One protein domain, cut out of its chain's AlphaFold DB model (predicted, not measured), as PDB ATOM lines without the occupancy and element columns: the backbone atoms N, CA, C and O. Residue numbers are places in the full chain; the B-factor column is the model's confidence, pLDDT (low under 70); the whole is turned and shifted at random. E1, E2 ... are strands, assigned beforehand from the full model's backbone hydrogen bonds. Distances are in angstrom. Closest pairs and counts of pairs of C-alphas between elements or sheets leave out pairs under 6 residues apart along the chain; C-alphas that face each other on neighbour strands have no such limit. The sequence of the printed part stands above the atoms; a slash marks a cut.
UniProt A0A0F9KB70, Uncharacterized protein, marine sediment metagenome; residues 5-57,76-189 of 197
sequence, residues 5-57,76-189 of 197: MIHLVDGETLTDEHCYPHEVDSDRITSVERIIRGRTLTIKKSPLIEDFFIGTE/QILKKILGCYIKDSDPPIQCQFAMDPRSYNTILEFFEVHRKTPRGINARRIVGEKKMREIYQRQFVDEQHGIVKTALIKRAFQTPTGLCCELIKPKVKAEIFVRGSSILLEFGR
ATOM      1  N   MET A   5     137.529  69.861  92.808       97.06
ATOM      2  CA  MET A   5     138.076  69.093  93.921       97.06
ATOM      3  C   MET A   5     137.734  69.776  95.247       97.06
ATOM      4  O   MET A   5     137.619  71.000  95.313       97.06
ATOM      5  N   ILE A   6     137.548  68.986  96.297       97.69
ATOM      6  CA  ILE A   6     137.314  69.434  97.670       97.69
ATOM      7  C   ILE A   6     138.388  68.768  98.520       97.69
ATOM      8  O   ILE A   6     138.439  67.543  98.590       97.69
ATOM      9  N   HIS A   7     139.232  69.565  99.160       97.62
ATOM     10  CA  HIS A   7     140.266  69.062 100.054       97.62
ATOM     11  C   HIS A   7     139.747  69.087 101.486       97.62
ATOM     12  O   HIS A   7     139.139  70.075 101.912       97.62
ATOM     13  N   LEU A   8     139.962  67.996 102.218       97.69
ATOM     14  CA  LEU A   8     139.460  67.816 103.575       97.69
ATOM     15  C   LEU A   8     140.579  67.909 104.620       97.69
ATOM     16  O   LEU A   8     141.766  67.782 104.315       97.69
ATOM     17  N   VAL A   9     140.193  68.147 105.875       96.56
ATOM     18  CA  VAL A   9     141.111  68.241 107.030       96.56
ATOM     19  C   VAL A   9     141.855  66.938 107.333       96.56
ATOM     20  O   VAL A   9     142.937  66.975 107.910       96.56
ATOM     21  N   ASP A  10     141.287  65.797 106.945       95.88
ATOM     22  CA  ASP A  10     141.876  64.459 107.098       95.88
ATOM     23  C   ASP A  10     142.858  64.103 105.962       95.88
ATOM     24  O   ASP A  10     143.472  63.037 105.985       95.88
ATOM     25  N   GLY A  11     143.053  65.011 104.998       95.31
ATOM     26  CA  GLY A  11     143.925  64.829 103.839       95.31
ATOM     27  C   GLY A  11     143.245  64.160 102.643       95.31
ATOM     28  O   GLY A  11     143.865  64.051 101.583       95.31
ATOM     29  N   GLU A  12     141.982  63.740 102.767       96.88
ATOM     30  CA  GLU A  12     141.211  63.213 101.644       96.88
ATOM     31  C   GLU A  12     140.896  64.322 100.623       96.88
ATOM     32  O   GLU A  12     140.771  65.506 100.950       96.88
ATOM     33  N   THR A  13     140.782  63.934  99.351       97.12
ATOM     34  CA  THR A  13     140.327  64.816  98.274       97.12
ATOM     35  C   THR A  13     139.125  64.195  97.580       97.12
ATOM     36  O   THR A  13     139.243  63.152  96.939       97.12
ATOM     37  N   LEU A  14     137.980  64.866  97.683       96.75
ATOM     38  CA  LEU A  14     136.761  64.515  96.961       96.75
ATOM     39  C   LEU A  14     136.728  65.242  95.615       96.75
ATOM     40  O   LEU A  14     137.282  66.331  95.466       96.75
ATOM     41  N   THR A  15     136.058  64.655  94.631       95.69
ATOM     42  CA  THR A  15     135.928  65.206  93.270       95.69
ATOM     43  C   THR A  15     134.462  65.329  92.855       95.69
ATOM     44  O   THR A  15     133.553  64.977  93.610       95.69
ATOM     45  N   ASP A  16     134.228  65.786  91.628       91.25
ATOM     46  CA  ASP A  16     132.924  65.824  90.961       91.25
ATOM     47  C   ASP A  16     132.210  64.470  90.830       91.25
ATOM     48  O   ASP A  16     130.999  64.449  90.620       91.25
ATOM     49  N   GLU A  17     132.921  63.356  91.011       92.50
ATOM     50  CA  GLU A  17     132.340  62.006  91.062       92.50
ATOM     51  C   GLU A  17     131.753  61.648  92.438       92.50
ATOM     52  O   GLU A  17     130.928  60.740  92.535       92.50
ATOM     53  N   HIS A  18     132.164  62.353  93.495       92.00
ATOM     54  CA  HIS A  18     131.830  62.013  94.877       92.00
ATOM     55  C   HIS A  18     130.646  62.832  95.393       92.00
ATOM     56  O   HIS A  18     129.631  62.272  95.805       92.00
ATOM     57  N   CYS A  19     130.779  64.163  95.389       90.50
ATOM     58  CA  CYS A  19     129.769  65.077  95.917       90.50
ATOM     59  C   CYS A  19     130.002  66.528  95.465       90.50
ATOM     60  O   CYS A  19     131.025  66.893  94.874       90.50
ATOM     61  N   TYR A  20     129.042  67.389  95.787       91.69
ATOM     62  CA  TYR A  20     129.188  68.836  95.703       91.69
ATOM     63  C   TYR A  20     129.706  69.431  97.023       91.69
ATOM     64  O   TYR A  20     129.443  68.887  98.094       91.69
ATOM     65  N   PRO A  21     130.366  70.608  96.995       91.31
ATOM     66  CA  PRO A  21     130.914  71.212  98.213       91.31
ATOM     67  C   PRO A  21     129.887  71.524  99.308       91.31
ATOM     68  O   PRO A  21     130.220  71.451 100.480       91.31
ATOM     69  N   HIS A  22     128.643  71.847  98.944       91.88
ATOM     70  CA  HIS A  22     127.574  72.154  99.906       91.88
ATOM     71  C   HIS A  22     126.989  70.911 100.598       91.88
ATOM     72  O   HIS A  22     126.131  71.046 101.464       91.88
ATOM     73  N   GLU A  23     127.382  69.710 100.168       93.38
ATOM     74  CA  GLU A  23     126.960  68.436 100.765       93.38
ATOM     75  C   GLU A  23     127.961  67.952 101.824       93.38
ATOM     76  O   GLU A  23     127.689  67.000 102.553       93.38
ATOM     77  N   VAL A  24     129.116  68.613 101.917       93.69
ATOM     78  CA  VAL A  24     130.160  68.336 102.898       93.69
ATOM     79  C   VAL A  24     130.058  69.370 104.008       93.69
ATOM     80  O   VAL A  24     129.871  70.558 103.744       93.69
ATOM     81  N   ASP A  25     130.206  68.925 105.254       93.31
ATOM     82  CA  ASP A  25     130.332  69.838 106.385       93.31
ATOM     83  C   ASP A  25     131.498  70.807 106.142       93.31
ATOM     84  O   ASP A  25     132.652  70.403 105.984       93.31
ATOM     85  N   SER A  26     131.178  72.096 106.096       91.19
ATOM     86  CA  SER A  26     132.105  73.160 105.733       91.19
ATOM     87  C   SER A  26     133.301  73.260 106.684       91.19
ATOM     88  O   SER A  26     134.361  73.738 106.278       91.19
ATOM     89  N   ASP A  27     133.166  72.789 107.926       93.19
ATOM     90  CA  ASP A  27     134.263  72.750 108.901       93.19
ATOM     91  C   ASP A  27     135.261  71.609 108.631       93.19
ATOM     92  O   ASP A  27     136.385  71.636 109.134       93.19
ATOM     93  N   ARG A  28     134.899  70.639 107.779       95.75
ATOM     94  CA  ARG A  28     135.810  69.592 107.292       95.75
ATOM     95  C   ARG A  28     136.595  70.000 106.048       95.75
ATOM     96  O   ARG A  28     137.544  69.303 105.700       95.75
ATOM     97  N   ILE A  29     136.210  71.079 105.367       96.94
ATOM     98  CA  ILE A  29     136.823  71.520 104.106       96.94
ATOM     99  C   ILE A  29     138.014  72.438 104.396       96.94
ATOM    100  O   ILE A  29     137.879  73.421 105.119       96.94
ATOM    101  N   THR A  30     139.167  72.179 103.779       96.94
ATOM    102  CA  THR A  30     140.356  73.052 103.825       96.94
ATOM    103  C   THR A  30     140.440  73.973 102.610       96.94
ATOM    104  O   THR A  30     140.829  75.138 102.731       96.94
ATOM    105  N   SER A  31     140.018  73.502 101.439       97.44
ATOM    106  CA  SER A  31     139.875  74.310 100.229       97.44
ATOM    107  C   SER A  31     138.961  73.632  99.213       97.44
ATOM    108  O   SER A  31     138.731  72.423  99.248       97.44
ATOM    109  N   VAL A  32     138.438  74.430  98.285       97.81
ATOM    110  CA  VAL A  32     137.721  73.934  97.107       97.81
ATOM    111  C   VAL A  32     138.419  74.467  95.870       97.81
ATOM    112  O   VAL A  32     138.776  75.645  95.817       97.81
ATOM    113  N   GLU A  33     138.586  73.606  94.874       97.38
ATOM    114  CA  GLU A  33     139.223  73.927  93.607       97.38
ATOM    115  C   GLU A  33     138.277  73.708  92.442       97.38
ATOM    116  O   GLU A  33     137.447  72.799  92.435       97.38
ATOM    117  N   ARG A  34     138.444  74.525  91.410       95.94
ATOM    118  CA  ARG A  34     137.775  74.355  90.132       95.94
ATOM    119  C   ARG A  34     138.780  74.410  88.996       95.94
ATOM    120  O   ARG A  34     139.458  75.421  88.816       95.94
ATOM    121  N   ILE A  35     138.825  73.341  88.207       95.06
ATOM    122  CA  ILE A  35     139.798  73.160  87.130       95.06
ATOM    123  C   ILE A  35     139.178  73.601  85.803       95.06
ATOM    124  O   ILE A  35     138.091  73.171  85.412       95.06
ATOM    125  N   ILE A  36     139.872  74.486  85.090       94.56
ATOM    126  CA  ILE A  36     139.409  75.121  83.857       94.56
ATOM    127  C   ILE A  36     140.560  75.103  82.848       94.56
ATOM    128  O   ILE A  36     141.400  75.993  82.823       94.56
ATOM    129  N   ARG A  37     140.606  74.059  82.009       89.31
ATOM    130  CA  ARG A  37     141.586  73.906  80.908       89.31
ATOM    131  C   ARG A  37     143.048  74.154  81.331       89.31
ATOM    132  O   ARG A  37     143.787  74.860  80.657       89.31
ATOM    133  N   GLY A  38     143.463  73.564  82.452       88.00
ATOM    134  CA  GLY A  38     144.830  73.696  82.976       88.00
ATOM    135  C   GLY A  38     145.069  74.931  83.851       88.00
ATOM    136  O   GLY A  38     146.174  75.089  84.366       88.00
ATOM    137  N   ARG A  39     144.052  75.779  84.057       92.88
ATOM    138  CA  ARG A  39     144.004  76.779  85.132       92.88
ATOM    139  C   ARG A  39     143.198  76.255  86.315       92.88
ATOM    140  O   ARG A  39     142.243  75.504  86.115       92.88
ATOM    141  N   THR A  40     143.538  76.699  87.518       95.44
ATOM    142  CA  THR A  40     142.832  76.318  88.746       95.44
ATOM    143  C   THR A  40     142.359  77.563  89.483       95.44
ATOM    144  O   THR A  40     143.162  78.441  89.792       95.44
ATOM    145  N   LEU A  41     141.056  77.642  89.758       96.81
ATOM    146  CA  LEU A  41     140.495  78.570  90.738       96.81
ATOM    147  C   LEU A  41     140.426  77.868  92.087       96.81
ATOM    148  O   LEU A  41     139.802  76.813  92.170       96.81
ATOM    149  N   THR A  42     140.957  78.478  93.137       97.75
ATOM    150  CA  THR A  42     140.907  77.905  94.487       97.75
ATOM    151  C   THR A  42     140.321  78.916  95.460       97.75
ATOM    152  O   THR A  42     140.731  80.074  95.465       97.75
ATOM    153  N   ILE A  43     139.384  78.491  96.309       97.69
ATOM    154  CA  ILE A  43     139.000  79.235  97.516       97.69
ATOM    155  C   ILE A  43     139.512  78.440  98.715       97.69
ATOM    156  O   ILE A  43     139.084  77.302  98.924       97.69
ATOM    157  N   LYS A  44     140.409  79.031  99.514       96.00
ATOM    158  CA  LYS A  44     140.802  78.427 100.796       96.00
ATOM    159  C   LYS A  44     139.712  78.637 101.834       96.00
ATOM    160  O   LYS A  44     139.095  79.705 101.891       96.00
ATOM    161  N   LYS A  45     139.502  77.637 102.689       95.00
ATOM    162  CA  LYS A  45     138.650  77.794 103.862       95.00
ATOM    163  C   LYS A  45     139.215  78.885 104.759       95.00
ATOM    164  O   LYS A  45     140.415  79.000 104.983       95.00
ATOM    165  N   SER A  46     138.299  79.686 105.280       94.38
ATOM    166  CA  SER A  46     138.547  80.698 106.293       94.38
ATOM    167  C   SER A  46     137.413  80.621 107.316       94.38
ATOM    168  O   SER A  46     136.284  80.294 106.931       94.38
ATOM    169  N   PRO A  47     137.646  80.976 108.593       93.69
ATOM    170  CA  PRO A  47     136.580  81.114 109.590       93.69
ATOM    171  C   PRO A  47     135.477  82.112 109.194       93.69
ATOM    172  O   PRO A  47     134.423  82.152 109.827       93.69
ATOM    173  N   LEU A  48     135.730  82.934 108.170       94.81
ATOM    174  CA  LEU A  48     134.820  83.939 107.617       94.81
ATOM    175  C   LEU A  48     133.917  83.392 106.500       94.81
ATOM    176  O   LEU A  48     133.066  84.124 105.993       94.81
ATOM    177  N   ILE A  49     134.103  82.130 106.105       94.75
ATOM    178  CA  ILE A  49     133.291  81.442 105.101       94.75
ATOM    179  C   ILE A  49     132.356  80.461 105.794       94.75
ATOM    180  O   ILE A  49     132.798  79.614 106.574       94.75
ATOM    181  N   GLU A  50     131.078  80.539 105.447       92.62
ATOM    182  CA  GLU A  50     130.067  79.618 105.950       92.62
ATOM    183  C   GLU A  50     129.942  78.379 105.070       92.62
ATOM    184  O   GLU A  50     130.222  77.298 105.557       92.62
ATOM    185  N   ASP A  51     129.654  78.531 103.777       93.12
ATOM    186  CA  ASP A  51     129.458  77.416 102.837       93.12
ATOM    187  C   ASP A  51     130.105  77.699 101.480       93.12
ATOM    188  O   ASP A  51     130.296  78.861 101.108       93.12
ATOM    189  N   PHE A  52     130.363  76.637 100.712       96.25
ATOM    190  CA  PHE A  52     130.880  76.692  99.342       96.25
ATOM    191  C   PHE A  52     129.851  76.211  98.321       96.25
ATOM    192  O   PHE A  52     128.982  75.392  98.610       96.25
ATOM    193  N   PHE A  53     129.983  76.673  97.082       95.06
ATOM    194  CA  PHE A  53     129.205  76.169  95.957       95.06
ATOM    195  C   PHE A  53     129.980  76.282  94.646       95.06
ATOM    196  O   PHE A  53     130.912  77.073  94.491       95.06
ATOM    197  N   ILE A  54     129.528  75.511  93.661       94.88
ATOM    198  CA  ILE A  54     130.058  75.506  92.300       94.88
ATOM    199  C   ILE A  54     128.897  75.771  91.348       94.88
ATOM    200  O   ILE A  54     127.829  75.175  91.478       94.88
ATOM    201  N   GLY A  55     129.092  76.676  90.389       92.31
ATOM    202  CA  GLY A  55     128.041  77.061  89.443       92.31
ATOM    203  C   GLY A  55     128.574  77.348  88.046       92.31
ATOM    204  O   GLY A  55     129.691  77.817  87.887       92.31
ATOM    205  N   THR A  56     127.804  77.068  87.004       92.31
ATOM    206  CA  THR A  56     128.207  77.360  85.619       92.31
ATOM    207  C   THR A  56     127.195  78.314  85.007       92.31
ATOM    208  O   THR A  56     126.002  78.024  85.024       92.31
ATOM    209  N   GLU A  57     127.665  79.433  84.461       88.88
ATOM    210  CA  GLU A  57     126.846  80.350  83.666       88.88
ATOM    211  C   GLU A  57     127.051  80.008  82.187       88.88
ATOM    212  O   GLU A  57     128.188  79.956  81.711       88.88
ATOM    213  N   GLN A  76     126.826  77.881  75.037       83.38
ATOM    214  CA  GLN A  76     128.183  78.369  75.248       83.38
ATOM    215  C   GLN A  76     128.395  78.643  76.735       83.38
ATOM    216  O   GLN A  76     127.688  79.448  77.336       83.38
ATOM    217  N   ILE A  77     129.388  77.988  77.341       88.62
ATOM    218  CA  ILE A  77     129.778  78.282  78.723       88.62
ATOM    219  C   ILE A  77     130.431  79.665  78.754       88.62
ATOM    220  O   ILE A  77     131.470  79.876  78.131       88.62
ATOM    221  N   LEU A  78     129.816  80.587  79.492       90.38
ATOM    222  CA  LEU A  78     130.286  81.959  79.662       90.38
ATOM    223  C   LEU A  78     131.209  82.075  80.872       90.38
ATOM    224  O   LEU A  78     132.234  82.745  80.798       90.38
ATOM    225  N   LYS A  79     130.855  81.420  81.987       93.44
ATOM    226  CA  LYS A  79     131.645  81.456  83.224       93.44
ATOM    227  C   LYS A  79     131.613  80.124  83.955       93.44
ATOM    228  O   LYS A  79     130.558  79.507  84.118       93.44
ATOM    229  N   LYS A  80     132.763  79.725  84.483       95.69
ATOM    230  CA  LYS A  80     132.884  78.696  85.519       95.69
ATOM    231  C   LYS A  80     133.087  79.432  86.851       95.69
ATOM    232  O   LYS A  80     133.998  80.242  86.973       95.69
ATOM    233  N   ILE A  81     132.193  79.209  87.815       96.19
ATOM    234  CA  ILE A  81     132.129  79.918  89.102       96.19
ATOM    235  C   ILE A  81     132.471  78.968  90.246       96.19
ATOM    236  O   ILE A  81     131.825  77.930  90.412       96.19
ATOM    237  N   LEU A  82     133.446  79.343  91.055       97.19
ATOM    238  CA  LEU A  82     133.615  78.828  92.405       97.19
ATOM    239  C   LEU A  82     133.151  79.928  93.363       97.19
ATOM    240  O   LEU A  82     133.412  81.103  93.125       97.19
ATOM    241  N   GLY A  83     132.400  79.605  94.404       97.00
ATOM    242  CA  GLY A  83     131.892  80.649  95.281       97.00
ATOM    243  C   GLY A  83     131.609  80.172  96.683       97.00
ATOM    244  O   GLY A  83     131.673  78.982  96.987       97.00
ATOM    245  N   CYS A  84     131.318  81.139  97.540       97.00
ATOM    246  CA  CYS A  84     131.047  80.899  98.940       97.00
ATOM    247  C   CYS A  84     130.082  81.935  99.528       97.00
ATOM    248  O   CYS A  84     129.791  82.967  98.912       97.00
ATOM    249  N   TYR A  85     129.577  81.649 100.723       96.94
ATOM    250  CA  TYR A  85     128.805  82.590 101.530       96.94
ATOM    251  C   TYR A  85     129.663  83.171 102.650       96.94
ATOM    252  O   TYR A  85     130.390  82.444 103.330       96.94
ATOM    253  N   ILE A  86     129.567  84.486 102.845       96.19
ATOM    254  CA  ILE A  86     130.280  85.184 103.915       96.19
ATOM    255  C   ILE A  86     129.517  84.999 105.225       96.19
ATOM    256  O   ILE A  86     128.325  85.309 105.305       96.19
ATOM    257  N   LYS A  87     130.216  84.504 106.247       94.19
ATOM    258  CA  LYS A  87     129.668  84.274 107.586       94.19
ATOM    259  C   LYS A  87     129.244  85.594 108.240       94.19
ATOM    260  O   LYS A  87     129.785  86.652 107.923       94.19
ATOM    261  N   ASP A  88     128.275  85.528 109.152       91.69
ATOM    262  CA  ASP A  88     127.799  86.665 109.956       91.69
ATOM    263  C   ASP A  88     127.307  87.865 109.117       91.69
ATOM    264  O   ASP A  88     127.484  89.032 109.483       91.69
ATOM    265  N   SER A  89     126.688  87.577 107.967       93.06
ATOM    266  CA  SER A  89     126.050  88.570 107.100       93.06
ATOM    267  C   SER A  89     124.525  88.420 107.099       93.06
ATOM    268  O   SER A  89     123.996  87.324 106.911       93.06
ATOM    269  N   ASP A  90     123.826  89.537 107.314       92.00
ATOM    270  CA  ASP A  90     122.371  89.659 107.182       92.00
ATOM    271  C   ASP A  90     122.043  91.004 106.494       92.00
ATOM    272  O   ASP A  90     122.343  92.059 107.072       92.00
ATOM    273  N   PRO A  91     121.509  90.998 105.258       93.94
ATOM    274  CA  PRO A  91     121.186  89.815 104.453       93.94
ATOM    275  C   PRO A  91     122.434  88.994 104.060       93.94
ATOM    276  O   PRO A  91     123.544  89.534 104.040       93.94
ATOM    277  N   PRO A  92     122.283  87.695 103.720       95.75
ATOM    278  CA  PRO A  92     123.411  86.863 103.318       95.75
ATOM    279  C   PRO A  92     124.184  87.452 102.134       95.75
ATOM    280  O   PRO A  92     123.605  87.769 101.091       95.75
ATOM    281  N   ILE A  93     125.507  87.537 102.268       96.25
ATOM    282  CA  ILE A  93     126.408  87.977 101.201       96.25
ATOM    283  C   ILE A  93     126.996  86.758 100.502       96.25
ATOM    284  O   ILE A  93     127.625  85.896 101.119       96.25
ATOM    285  N   GLN A  94     126.821  86.716  99.186       95.88
ATOM    286  CA  GLN A  94     127.427  85.727  98.314       95.88
ATOM    287  C   GLN A  94     128.671  86.310  97.649       95.88
ATOM    288  O   GLN A  94     128.633  87.409  97.089       95.88
ATOM    289  N   CYS A  95     129.753  85.539  97.670       96.81
ATOM    290  CA  CYS A  95     130.957  85.787  96.898       96.81
ATOM    291  C   CYS A  95     130.994  84.833  95.698       96.81
ATOM    292  O   CYS A  95     130.901  83.614  95.860       96.81
ATOM    293  N   GLN A  96     131.111  85.379  94.489       96.56
ATOM    294  CA  GLN A  96     131.340  84.602  93.274       96.56
ATOM    295  C   GLN A  96     132.724  84.908  92.722       96.56
ATOM    296  O   GLN A  96     133.017  86.048  92.367       96.56
ATOM    297  N   PHE A  97     133.538  83.864  92.614       97.12
ATOM    298  CA  PHE A  97     134.834  83.891  91.969       97.12
ATOM    299  C   PHE A  97     134.737  83.150  90.636       97.12
ATOM    300  O   PHE A  97     134.649  81.923  90.566       97.12
ATOM    301  N   ALA A  98     134.635  83.922  89.561       96.69
ATOM    302  CA  ALA A  98     134.271  83.429  88.245       96.69
ATOM    303  C   ALA A  98     135.427  83.575  87.259       96.69
ATOM    304  O   ALA A  98     136.133  84.576  87.291       96.69
ATOM    305  N   MET A  99     135.562  82.622  86.341       97.00
ATOM    306  CA  MET A  99     136.512  82.675  85.229       97.00
ATOM    307  C   MET A  99     135.799  82.418  83.899       97.00
ATOM    308  O   MET A  99     134.981  81.494  83.802       97.00
ATOM    309  N   ASP A 100     136.127  83.206  82.870       95.00
ATOM    310  CA  ASP A 100     135.766  82.881  81.483       95.00
ATOM    311  C   ASP A 100     136.679  81.742  80.985       95.00
ATOM    312  O   ASP A 100     137.898  81.912  80.942       95.00
ATOM    313  N   PRO A 101     136.137  80.576  80.583       93.44
ATOM    314  CA  PRO A 101     136.944  79.421  80.181       93.44
ATOM    315  C   PRO A 101     137.699  79.596  78.849       93.44
ATOM    316  O   PRO A 101     138.391  78.671  78.417       93.44
ATOM    317  N   ARG A 102     137.523  80.723  78.147       91.62
ATOM    318  CA  ARG A 102     138.173  81.025  76.862       91.62
ATOM    319  C   ARG A 102     139.343  81.985  77.028       91.62
ATOM    320  O   ARG A 102     140.373  81.761  76.406       91.62
ATOM    321  N   SER A 103     139.169  83.039  77.826       93.06
ATOM    322  CA  SER A 103     140.202  84.058  78.059       93.06
ATOM    323  C   SER A 103     140.934  83.904  79.389       93.06
ATOM    324  O   SER A 103     141.922  84.591  79.602       93.06
ATOM    325  N   TYR A 104     140.434  83.056  80.291       94.00
ATOM    326  CA  TYR A 104     140.913  82.896  81.669       94.00
ATOM    327  C   TYR A 104     140.810  84.154  82.538       94.00
ATOM    328  O   TYR A 104     141.216  84.138  83.697       94.00
ATOM    329  N   ASN A 105     140.173  85.214  82.031       95.19
ATOM    330  CA  ASN A 105     139.894  86.406  82.814       95.19
ATOM    331  C   ASN A 105     139.029  86.042  84.018       95.19
ATOM    332  O   ASN A 105     138.005  85.360  83.875       95.19
ATOM    333  N   THR A 106     139.415  86.537  85.190       95.75
ATOM    334  CA  THR A 106     138.723  86.231  86.441       95.75
ATOM    335  C   THR A 106     138.072  87.455  87.044       95.75
ATOM    336  O   THR A 106     138.673  88.527  87.092       95.75
ATOM    337  N   ILE A 107     136.879  87.277  87.590       96.12
ATOM    338  CA  ILE A 107     136.131  88.331  88.255       96.12
ATOM    339  C   ILE A 107     135.686  87.846  89.631       96.12
ATOM    340  O   ILE A 107     135.142  86.751  89.772       96.12
ATOM    341  N   LEU A 108     135.884  88.699  90.629       97.19
ATOM    342  CA  LEU A 108     135.344  88.560  91.971       97.19
ATOM    343  C   LEU A 108     134.150  89.503  92.139       97.19
ATOM    344  O   LEU A 108     134.262  90.709  91.908       97.19
ATOM    345  N   GLU A 109     133.003  88.963  92.538       95.50
ATOM    346  CA  GLU A 109     131.777  89.732  92.755       95.50
ATOM    347  C   GLU A 109     131.169  89.414  94.125       95.50
ATOM    348  O   GLU A 109     130.995  88.248  94.480       95.50
ATOM    349  N   PHE A 110     130.800  90.461  94.868       95.38
ATOM    350  CA  PHE A 110     130.066  90.365  96.129       95.38
ATOM    351  C   PHE A 110     128.695  91.005  95.992       95.38
ATOM    352  O   PHE A 110     128.593  92.166  95.589       95.38
ATOM    353  N   PHE A 111     127.648  90.285  96.374       94.38
ATOM    354  CA  PHE A 111     126.285  90.808  96.364       94.38
ATOM    355  C   PHE A 111     125.427  90.148  97.440       94.38
ATOM    356  O   PHE A 111     125.669  89.014  97.853       94.38
ATOM    357  N   GLU A 112     124.400  90.869  97.877       95.06
ATOM    358  CA  GLU A 112     123.431  90.370  98.846       95.06
ATOM    359  C   GLU A 112     122.375  89.500  98.161       95.06
ATOM    360  O   GLU A 112     121.921  89.789  97.043       95.06
ATOM    361  N   VAL A 113     121.942  88.450  98.853       95.31
ATOM    362  CA  VAL A 113     120.881  87.549  98.402       95.31
ATOM    363  C   VAL A 113     119.800  87.406  99.459       95.31
ATOM    364  O   VAL A 113     120.062  87.505 100.650       95.31
ATOM    365  N   HIS A 114     118.569  87.127  99.030       94.25
ATOM    366  CA  HIS A 114     117.445  86.966  99.961       94.25
ATOM    367  C   HIS A 114     117.611  85.767 100.900       94.25
ATOM    368  O   HIS A 114     117.111  85.776 102.018       94.25
ATOM    369  N   ARG A 115     118.252  84.703 100.412       93.88
ATOM    370  CA  ARG A 115     118.525  83.480 101.165       93.88
ATOM    371  C   ARG A 115     119.708  82.745 100.557       93.88
ATOM    372  O   ARG A 115     119.932  82.818  99.344       93.88
ATOM    373  N   LYS A 116     120.404  81.983 101.391       92.50
ATOM    374  CA  LYS A 116     121.405  81.012 100.947       92.50
ATOM    375  C   LYS A 116     120.719  79.904 100.149       92.50
ATOM    376  O   LYS A 116     119.564  79.560 100.409       92.50
ATOM    377  N   THR A 117     121.408  79.372  99.147       89.81
ATOM    378  CA  THR A 117     120.916  78.247  98.346       89.81
ATOM    379  C   THR A 117     122.027  77.216  98.176       89.81
ATOM    380  O   THR A 117     123.163  77.634  97.953       89.81
ATOM    381  N   PRO A 118     121.724  75.903  98.185       80.00
ATOM    382  CA  PRO A 118     122.744  74.855  98.068       80.00
ATOM    383  C   PRO A 118     123.627  75.009  96.822       80.00
ATOM    384  O   PRO A 118     124.841  74.851  96.859       80.00
ATOM    385  N   ARG A 119     123.028  75.419  95.696       80.25
ATOM    386  CA  ARG A 119     123.754  75.624  94.436       80.25
ATOM    387  C   ARG A 119     124.307  77.029  94.238       80.25
ATOM    388  O   ARG A 119     124.884  77.261  93.185       80.25
ATOM    389  N   GLY A 120     124.128  77.948  95.190       80.06
ATOM    390  CA  GLY A 120     124.630  79.329  95.201       80.06
ATOM    391  C   GLY A 120     124.226  80.226  94.026       80.06
ATOM    392  O   GLY A 120     123.650  81.288  94.216       80.06
ATOM    393  N   ILE A 121     124.521  79.825  92.792       83.50
ATOM    394  CA  ILE A 121     124.234  80.524  91.537       83.50
ATOM    395  C   ILE A 121     122.745  80.842  91.334       83.50
ATOM    396  O   ILE A 121     122.417  81.817  90.669       83.50
ATOM    397  N   ASN A 122     121.851  80.063  91.949       85.00
ATOM    398  CA  ASN A 122     120.400  80.265  91.884       85.00
ATOM    399  C   ASN A 122     119.867  81.196  92.985       85.00
ATOM    400  O   ASN A 122     118.655  81.408  93.080       85.00
ATOM    401  N   ALA A 123     120.734  81.719  93.854       88.81
ATOM    402  CA  ALA A 123     120.314  82.638  94.894       88.81
ATOM    403  C   ALA A 123     119.817  83.952  94.276       88.81
ATOM    404  O   ALA A 123     120.463  84.570  93.426       88.81
ATOM    405  N   ARG A 124     118.632  84.385  94.712       90.00
ATOM    406  CA  ARG A 124     118.013  85.613  94.217       90.00
ATOM    407  C   ARG A 124     118.731  86.815  94.827       90.00
ATOM    408  O   ARG A 124     118.644  87.025  96.037       90.00
ATOM    409  N   ARG A 125     119.405  87.596  93.980       90.62
ATOM    410  CA  ARG A 125     120.056  88.859  94.359       90.62
ATOM    411  C   ARG A 125     119.016  89.866  94.868       90.62
ATOM    412  O   ARG A 125     117.959  89.989  94.250       90.62
ATOM    413  N   ILE A 126     119.318  90.572  95.961       88.69
ATOM    414  CA  ILE A 126     118.440  91.618  96.531       88.69
ATOM    415  C   ILE A 126     118.466  92.873  95.657       88.69
ATOM    416  O   ILE A 126     117.422  93.451  95.358       88.69
ATOM    417  N   VAL A 127     119.651  93.258  95.183       78.50
ATOM    418  CA  VAL A 127     119.826  94.389  94.272       78.50
ATOM    419  C   VAL A 127     120.254  93.869  92.902       78.50
ATOM    420  O   VAL A 127     121.322  93.281  92.740       78.50
ATOM    421  N   GLY A 128     119.402  94.088  91.903       60.84
ATOM    422  CA  GLY A 128     119.716  93.867  90.495       60.84
ATOM    423  C   GLY A 128     119.897  95.203  89.790       60.84
ATOM    424  O   GLY A 128     118.996  95.641  89.080       60.84
ATOM    425  N   GLU A 129     121.021  95.894  89.990       51.06
ATOM    426  CA  GLU A 129     121.261  97.091  89.183       51.06
ATOM    427  C   GLU A 129     121.598  96.687  87.740       51.06
ATOM    428  O   GLU A 129     122.603  96.033  87.469       51.06
ATOM    429  N   LYS A 130     120.769  97.148  86.796       50.84
ATOM    430  CA  LYS A 130     121.038  97.193  85.345       50.84
ATOM    431  C   LYS A 130     122.149  98.198  84.970       50.84
ATOM    432  O   LYS A 130     122.242  98.600  83.812       50.84
ATOM    433  N   LYS A 131     122.945  98.679  85.929       55.09
ATOM    434  CA  LYS A 131     123.978  99.688  85.670       55.09
ATOM    435  C   LYS A 131     125.255  99.039  85.148       55.09
ATOM    436  O   LYS A 131     125.547  97.876  85.424       55.09
ATOM    437  N   MET A 132     126.004  99.826  84.380       64.38
ATOM    438  CA  MET A 132     127.355  99.495  83.944       64.38
ATOM    439  C   MET A 132     128.188  99.115  85.177       64.38
ATOM    440  O   MET A 132     128.300  99.903  86.114       64.38
ATOM    441  N   ARG A 133     128.706  97.883  85.206       80.56
ATOM    442  CA  ARG A 133     129.497  97.381  86.333       80.56
ATOM    443  C   ARG A 133     130.884  98.002  86.272       80.56
ATOM    444  O   ARG A 133     131.628  97.742  85.332       80.56
ATOM    445  N   GLU A 134     131.230  98.800  87.272       89.62
ATOM    446  CA  GLU A 134     132.598  99.282  87.420       89.62
ATOM    447  C   GLU A 134     133.476  98.140  87.950       89.62
ATOM    448  O   GLU A 134     133.140  97.495  88.946       89.62
ATOM    449  N   ILE A 135     134.596  97.872  87.281       94.06
ATOM    450  CA  ILE A 135     135.525  96.800  87.652       94.06
ATOM    451  C   ILE A 135     136.865  97.429  88.015       94.06
ATOM    452  O   ILE A 135     137.471  98.141  87.216       94.06
ATOM    453  N   TYR A 136     137.342  97.154  89.228       95.44
ATOM    454  CA  TYR A 136     138.719  97.440  89.609       95.44
ATOM    455  C   TYR A 136     139.601  96.276  89.165       95.44
ATOM    456  O   TYR A 136     139.451  95.170  89.681       95.44
ATOM    457  N   GLN A 137     140.485  96.509  88.198       94.81
ATOM    458  CA  GLN A 137     141.197  95.437  87.504       94.81
ATOM    459  C   GLN A 137     142.714  95.604  87.511       94.81
ATOM    460  O   GLN A 137     143.245  96.710  87.637       94.81
ATOM    461  N   ARG A 138     143.406  94.479  87.342       92.88
ATOM    462  CA  ARG A 138     144.846  94.391  87.113       92.88
ATOM    463  C   ARG A 138     145.126  93.233  86.168       92.88
ATOM    464  O   ARG A 138     144.509  92.177  86.267       92.88
ATOM    465  N   GLN A 139     146.071  93.454  85.268       91.56
ATOM    466  CA  GLN A 139     146.571  92.419  84.380       91.56
ATOM    467  C   GLN A 139     147.747  91.696  85.041       91.56
ATOM    468  O   GLN A 139     148.646  92.341  85.588       91.56
ATOM    469  N   PHE A 140     147.731  90.369  84.977       86.75
ATOM    470  CA  PHE A 140     148.861  89.520  85.326       86.75
ATOM    471  C   PHE A 140     149.198  88.674  84.099       86.75
ATOM    472  O   PHE A 140     148.386  87.871  83.653       86.75
ATOM    473  N   VAL A 141     150.392  88.877  83.535       84.75
ATOM    474  CA  VAL A 141     150.786  88.272  82.250       84.75
ATOM    475  C   VAL A 141     149.748  88.624  81.165       84.75
ATOM    476  O   VAL A 141     149.573  89.809  80.879       84.75
ATOM    477  N   ASP A 142     149.017  87.651  80.622       86.88
ATOM    478  CA  ASP A 142     148.036  87.836  79.543       86.88
ATOM    479  C   ASP A 142     146.577  87.833  80.036       86.88
ATOM    480  O   ASP A 142     145.649  87.965  79.241       86.88
ATOM    481  N   GLU A 143     146.357  87.698  81.346       91.50
ATOM    482  CA  GLU A 143     145.033  87.499  81.942       91.50
ATOM    483  C   GLU A 143     144.593  88.737  82.734       91.50
ATOM    484  O   GLU A 143     145.369  89.367  83.466       91.50
ATOM    485  N   GLN A 144     143.322  89.114  82.581       93.56
ATOM    486  CA  GLN A 144     142.721  90.209  83.338       93.56
ATOM    487  C   GLN A 144     141.994  89.673  84.563       93.56
ATOM    488  O   GLN A 144     141.081  88.851  84.467       93.56
ATOM    489  N   HIS A 145     142.355  90.210  85.723       94.56
ATOM    490  CA  HIS A 145     141.723  89.890  86.991       94.56
ATOM    491  C   HIS A 145     141.022  91.139  87.517       94.56
ATOM    492  O   HIS A 145     141.562  92.245  87.426       94.56
ATOM    493  N   GLY A 146     139.811  90.986  88.045       95.69
ATOM    494  CA  GLY A 146     138.987  92.124  88.429       95.69
ATOM    495  C   GLY A 146     138.120  91.880  89.651       95.69
ATOM    496  O   GLY A 146     137.695  90.763  89.930       95.69
ATOM    497  N   ILE A 147     137.824  92.963  90.358       96.81
ATOM    498  CA  ILE A 147     136.851  93.019  91.442       96.81
ATOM    499  C   ILE A 147     135.728  93.944  90.984       96.81
ATOM    500  O   ILE A 147     135.964  95.121  90.701       96.81
ATOM    501  N   VAL A 148     134.506  93.421  90.898       94.81
ATOM    502  CA  VAL A 148     133.328  94.246  90.611       94.81
ATOM    503  C   VAL A 148     133.090  95.151  91.808       94.81
ATOM    504  O   VAL A 148     132.860  94.661  92.913       94.81
ATOM    505  N   LYS A 149     133.126  96.469  91.603       92.12
ATOM    506  CA  LYS A 149     132.789  97.419  92.661       92.12
ATOM    507  C   LYS A 149     131.295  97.332  92.950       92.12
ATOM    508  O   LYS A 149     130.467  97.489  92.054       92.12
ATOM    509  N   THR A 150     130.954  97.093  94.209       91.06
ATOM    510  CA  THR A 150     129.571  97.071  94.693       91.06
ATOM    511  C   THR A 150     129.451  97.913  95.956       91.06
ATOM    512  O   THR A 150     130.457  98.243  96.584       91.06
ATOM    513  N   ALA A 151     128.221  98.236  96.359       91.12
ATOM    514  CA  ALA A 151     127.959  98.979  97.594       91.12
ATOM    515  C   ALA A 151     128.458  98.253  98.861       91.12
ATOM    516  O   ALA A 151     128.581  98.874  99.910       91.12
ATOM    517  N   LEU A 152     128.768  96.954  98.766       93.25
ATOM    518  CA  LEU A 152     129.335  96.168  99.860       93.25
ATOM    519  C   LEU A 152     130.833  96.407 100.050       93.25
ATOM    520  O   LEU A 152     131.363  96.120 101.122       93.25
ATOM    521  N   ILE A 153     131.525  96.907  99.023       94.38
ATOM    522  CA  ILE A 153     132.976  97.073  99.023       94.38
ATOM    523  C   ILE A 153     133.320  98.487  99.479       94.38
ATOM    524  O   ILE A 153     133.014  99.472  98.813       94.38
ATOM    525  N   LYS A 154     134.035  98.583 100.601       94.56
ATOM    526  CA  LYS A 154     134.576  99.841 101.119       94.56
ATOM    527  C   LYS A 154     135.657 100.394 100.196       94.56
ATOM    528  O   LYS A 154     135.704 101.590  99.926       94.56
ATOM    529  N   ARG A 155     136.570  99.520  99.770       94.31
ATOM    530  CA  ARG A 155     137.668  99.843  98.856       94.31
ATOM    531  C   ARG A 155     138.184  98.592  98.162       94.31
ATOM    532  O   ARG A 155     138.190  97.514  98.755       94.31
ATOM    533  N   ALA A 156     138.670  98.776  96.943       95.00
ATOM    534  CA  ALA A 156     139.490  97.814  96.222       95.00
ATOM    535  C   ALA A 156     140.876  98.431  95.993       95.00
ATOM    536  O   ALA A 156     140.982  99.635  95.752       95.00
ATOM    537  N   PHE A 157     141.928  97.633  96.130       93.31
ATOM    538  CA  PHE A 157     143.316  98.079  96.029       93.31
ATOM    539  C   PHE A 157     144.221  96.933  95.572       93.31
ATOM    540  O   PHE A 157     143.850  95.763  95.620       93.31
ATOM    541  N   GLN A 158     145.415  97.269  95.099       91.31
ATOM    542  CA  GLN A 158     146.423  96.292  94.692       91.31
ATOM    543  C   GLN A 158     147.365  95.968  95.853       91.31
ATOM    544  O   GLN A 158     147.681  96.832  96.670       91.31
ATOM    545  N   THR A 159     147.850  94.732  95.886       85.44
ATOM    546  CA  THR A 159     148.972  94.293  96.727       85.44
ATOM    547  C   THR A 159     150.126  93.859  95.819       85.44
ATOM    548  O   THR A 159     149.914  93.679  94.616       85.44
ATOM    549  N   PRO A 160     151.361  93.673  96.314       83.06
ATOM    550  CA  PRO A 160     152.447  93.156  95.476       83.06
ATOM    551  C   PRO A 160     152.082  91.838  94.777       83.06
ATOM    552  O   PRO A 160     152.444  91.627  93.621       83.06
ATOM    553  N   THR A 161     151.295  91.003  95.455       78.38
ATOM    554  CA  THR A 161     150.956  89.632  95.066       78.38
ATOM    555  C   THR A 161     149.574  89.474  94.429       78.38
ATOM    556  O   THR A 161     149.245  88.370  93.998       78.38
ATOM    557  N   GLY A 162     148.755  90.531  94.363       88.25
ATOM    558  CA  GLY A 162     147.349  90.341  94.029       88.25
ATOM    559  C   GLY A 162     146.472  91.583  93.875       88.25
ATOM    560  O   GLY A 162     146.931  92.722  93.702       88.25
ATOM    561  N   LEU A 163     145.167  91.314  93.907       93.25
ATOM    562  CA  LEU A 163     144.070  92.280  93.955       93.25
ATOM    563  C   LEU A 163     143.252  92.041  95.216       93.25
ATOM    564  O   LEU A 163     142.806  90.926  95.460       93.25
ATOM    565  N   CYS A 164     143.004  93.092  95.984       94.12
ATOM    566  CA  CYS A 164     142.325  92.996  97.262       94.12
ATOM    567  C   CYS A 164     141.088  93.895  97.311       94.12
ATOM    568  O   CYS A 164     141.063  94.985  96.735       94.12
ATOM    569  N   CYS A 165     140.084  93.482  98.077       95.25
ATOM    570  CA  CYS A 165     139.013  94.361  98.525       95.25
ATOM    571  C   CYS A 165     138.669  94.161  99.998       95.25
ATOM    572  O   CYS A 165     138.905  93.103 100.579       95.25
ATOM    573  N   GLU A 166     138.074  95.190 100.587       95.31
ATOM    574  CA  GLU A 166     137.517  95.154 101.938       95.31
ATOM    575  C   GLU A 166     136.011  95.382 101.886       95.31
ATOM    576  O   GLU A 166     135.551  96.366 101.300       95.31
ATOM    577  N   LEU A 167     135.253  94.503 102.537       94.31
ATOM    578  CA  LEU A 167     133.821  94.669 102.739       94.31
ATOM    579  C   LEU A 167     133.537  95.667 103.873       94.31
ATOM    580  O   LEU A 167     134.289  95.769 104.846       94.31
ATOM    581  N   ILE A 168     132.436  96.410 103.749       91.88
ATOM    582  CA  ILE A 168     131.974  97.365 104.768       91.88
ATOM    583  C   ILE A 168     131.466  96.611 106.002       91.88
ATOM    584  O   ILE A 168     131.866  96.914 107.130       91.88
ATOM    585  N   LYS A 169     130.580  95.635 105.779       91.81
ATOM    586  CA  LYS A 169     129.987  94.784 106.811       91.81
ATOM    587  C   LYS A 169     129.632  93.414 106.200       91.81
ATOM    588  O   LYS A 169     128.935  93.402 105.191       91.81
ATOM    589  N   PRO A 170     130.071  92.292 106.797       90.31
ATOM    590  CA  PRO A 170     131.064  92.207 107.872       90.31
ATOM    591  C   PRO A 170     132.439  92.723 107.405       90.31
ATOM    592  O   PRO A 170     132.697  92.824 106.209       90.31
ATOM    593  N   LYS A 171     133.322  93.095 108.342       91.75
ATOM    594  CA  LYS A 171     134.663  93.637 108.035       91.75
ATOM    595  C   LYS A 171     135.618  92.528 107.575       91.75
ATOM    596  O   LYS A 171     136.497  92.100 108.322       91.75
ATOM    597  N   VAL A 172     135.415  92.071 106.347       92.81
ATOM    598  CA  VAL A 172     136.165  90.988 105.708       92.81
ATOM    599  C   VAL A 172     137.079  91.564 104.634       92.81
ATOM    600  O   VAL A 172     136.669  92.424 103.853       92.81
ATOM    601  N   LYS A 173     138.317  91.084 104.595       93.62
ATOM    602  CA  LYS A 173     139.277  91.319 103.519       93.62
ATOM    603  C   LYS A 173     139.283  90.089 102.613       93.62
ATOM    604  O   LYS A 173     139.351  88.974 103.121       93.62
ATOM    605  N   ALA A 174     139.215  90.292 101.303       94.25
ATOM    606  CA  ALA A 174     139.330  89.232 100.308       94.25
ATOM    607  C   ALA A 174     140.438  89.580  99.313       94.25
ATOM    608  O   ALA A 174     140.490  90.717  98.835       94.25
ATOM    609  N   GLU A 175     141.313  88.624  99.014       93.31
ATOM    610  CA  GLU A 175     142.483  88.838  98.162       93.31
ATOM    611  C   GLU A 175     142.619  87.737  97.106       93.31
ATOM    612  O   GLU A 175     142.580  86.549  97.423       93.31
ATOM    613  N   ILE A 176     142.748  88.160  95.847       92.94
ATOM    614  CA  ILE A 176     143.038  87.316  94.689       92.94
ATOM    615  C   ILE A 176     144.554  87.276  94.510       92.94
ATOM    616  O   ILE A 176     145.153  88.307  94.192       92.94
ATOM    617  N   PHE A 177     145.156  86.098  94.637       92.12
ATOM    618  CA  PHE A 177     146.562  85.847  94.324       92.12
ATOM    619  C   PHE A 177     146.690  85.090  93.008       92.12
ATOM    620  O   PHE A 177     145.970  84.121  92.775       92.12
ATOM    621  N   VAL A 178     147.646  85.489  92.173       88.75
ATOM    622  CA  VAL A 178     147.956  84.800  90.913       88.75
ATOM    623  C   VAL A 178     149.335  84.154  91.039       88.75
ATOM    624  O   VAL A 178     150.333  84.846  91.243       88.75
ATOM    625  N   ARG A 179     149.399  82.822  90.938       86.75
ATOM    626  CA  ARG A 179     150.630  82.020  91.032       86.75
ATOM    627  C   ARG A 179     150.671  80.985  89.909       86.75
ATOM    628  O   ARG A 179     150.103  79.900  90.022       86.75
ATOM    629  N   GLY A 180     151.372  81.303  88.822       85.38
ATOM    630  CA  GLY A 180     151.463  80.412  87.664       85.38
ATOM    631  C   GLY A 180     150.080  80.132  87.069       85.38
ATOM    632  O   GLY A 180     149.402  81.056  86.638       85.38
ATOM    633  N   SER A 181     149.658  78.866  87.049       87.44
ATOM    634  CA  SER A 181     148.322  78.452  86.591       87.44
ATOM    635  C   SER A 181     147.231  78.507  87.665       87.44
ATOM    636  O   SER A 181     146.069  78.240  87.355       87.44
ATOM    637  N   SER A 182     147.592  78.821  88.910       91.50
ATOM    638  CA  SER A 182     146.677  78.834  90.049       91.50
ATOM    639  C   SER A 182     146.275  80.257  90.401       91.50
ATOM    640  O   SER A 182     147.129  81.135  90.558       91.50
ATOM    641  N   ILE A 183     144.973  80.478  90.556       94.12
ATOM    642  CA  ILE A 183     144.417  81.746  91.008       94.12
ATOM    643  C   ILE A 183     143.627  81.472  92.285       94.12
ATOM    644  O   ILE A 183     142.635  80.741  92.300       94.12
ATOM    645  N   LEU A 184     144.114  82.052  93.371       95.62
ATOM    646  CA  LEU A 184     143.701  81.757  94.729       95.62
ATOM    647  C   LEU A 184     142.888  82.915  95.294       95.62
ATOM    648  O   LEU A 184     143.293  84.066  95.163       95.62
ATOM    649  N   LEU A 185     141.791  82.603  95.969       96.50
ATOM    650  CA  LEU A 185     141.030  83.543  96.774       96.50
ATOM    651  C   LEU A 185     141.156  83.165  98.249       96.50
ATOM    652  O   LEU A 185     140.780  82.061  98.655       96.50
ATOM    653  N   GLU A 186     141.643  84.108  99.048       95.19
ATOM    654  CA  GLU A 186     141.698  83.982 100.504       95.19
ATOM    655  C   GLU A 186     140.890  85.085 101.185       95.19
ATOM    656  O   GLU A 186     140.714  86.184 100.651       95.19
ATOM    657  N   PHE A 187     140.421  84.777 102.395       94.31
ATOM    658  CA  PHE A 187     139.646  85.683 103.231       94.31
ATOM    659  C   PHE A 187     140.303  85.846 104.596       94.31
ATOM    660  O   PHE A 187     140.567  84.856 105.281       94.31
ATOM    661  N   GLY A 188     140.476  87.094 105.020       91.94
ATOM    662  CA  GLY A 188     141.033  87.462 106.321       91.94
ATOM    663  C   GLY A 188     140.215  88.536 107.013       91.94
ATOM    664  O   GLY A 188     139.335  89.175 106.419       91.94
ATOM    665  N   ARG A 189     140.496  88.755 108.296       87.56
ATOM    666  CA  ARG A 189     139.917  89.882 109.030       87.56
ATOM    667  C   ARG A 189     140.565  91.182 108.570       87.56
ATOM    668  O   ARG A 189     141.677  91.223 108.045       87.56
TER     669      ARG A 189
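AT A GLANCE: This is residues 5 to 57 and 76 to 189 of the 197 residues of an uncharacterized protein of marine sediment metagenome (UniProt A0A0F9KB70). What would one see first? Two twisted sheets lie face to face as a sandwich, their strands running nearly the same line, 2 degrees apart. At one edge E1 and E2 of the eight-strand sheet reach past the six-strand sheet, and the long link of residues 113 to 134 loops round the outside of that smaller sheet. What builds it? The printed part has 167 residues, no named helix and fourteen strands, E1 to E14 in order; the class is all strand, and the sheets, E2 E1 E3 E4 E14 E13 E12 E11 and E5 E6 E7 E8 E10 E9, are both mixed. How large is it? It is compact and rounded, with a radius of gyration of the C-alphas of 14.9 A and spans of 40 by 38 by 34 A.

HOW THE PARTS SIT: How is the larger sheet joined? E1, residues 5 to 8, forms a hairpin with E2, residues 13 to 15 (N 6 and O 14, 2.8 A), and is antiparallel to E3, residues 29 to 36 (N 7 and O 31, 2.9 A). E3 forms a hairpin with E4, residues 39 to 44 (N 34 and O 41, 2.8 A), and E4 is parallel to E14, residues 182 to 189 (N 183 and O 40, 2.8 A). E11, residues 153 to 159, E12, residues 162 to 167, E13, residues 172 to 179, and E14 make a meander, each strand the antiparallel neighbour of the one before, with N 164 and O 157, N 176 and O 163, and N 184 and O 177 each 2.8 A apart. And the smaller one? E5, residues 49 to 57, is antiparallel to E6, residues 77 to 86 (N 55 and O 81, 3.0 A), which begins a meander with E7, residues 93 to 99, and E8, residues 106 to 112 (N 82 and O 97, N 96 and O 109, each 2.9 A). E8 is parallel to E10, residues 143 to 148 (N 108 and O 146, 2.8 A), which forms a hairpin with E9, residues 135 to 140 (N 138 and O 145, 2.9 A). How close are the sheets? The closest C-alphas of E3 and E6, Arg 34 and Leu 82, are 6.5 A apart; those of E9 and E11, Tyr 136 and Ala 156, 6.7 A.

IN THESE COORDINATES: Where does E1 begin? C-alpha 5 is at (138.076, 69.093, 93.921). Which strand is longest? E6, with 10 residues, measures 26.1 A; E14 measures 23.0 A and ends at C-alpha 189, (139.917, 89.882, 109.030).

THE WHOLE: Is anything missing? Residues 58 to 75 are not printed, and C-alphas 57 and 76 are 8.8 A apart. Which links are long? E2 to E3 and E8 to E9. Where is confidence low? Residues 128 to 132 are under 70.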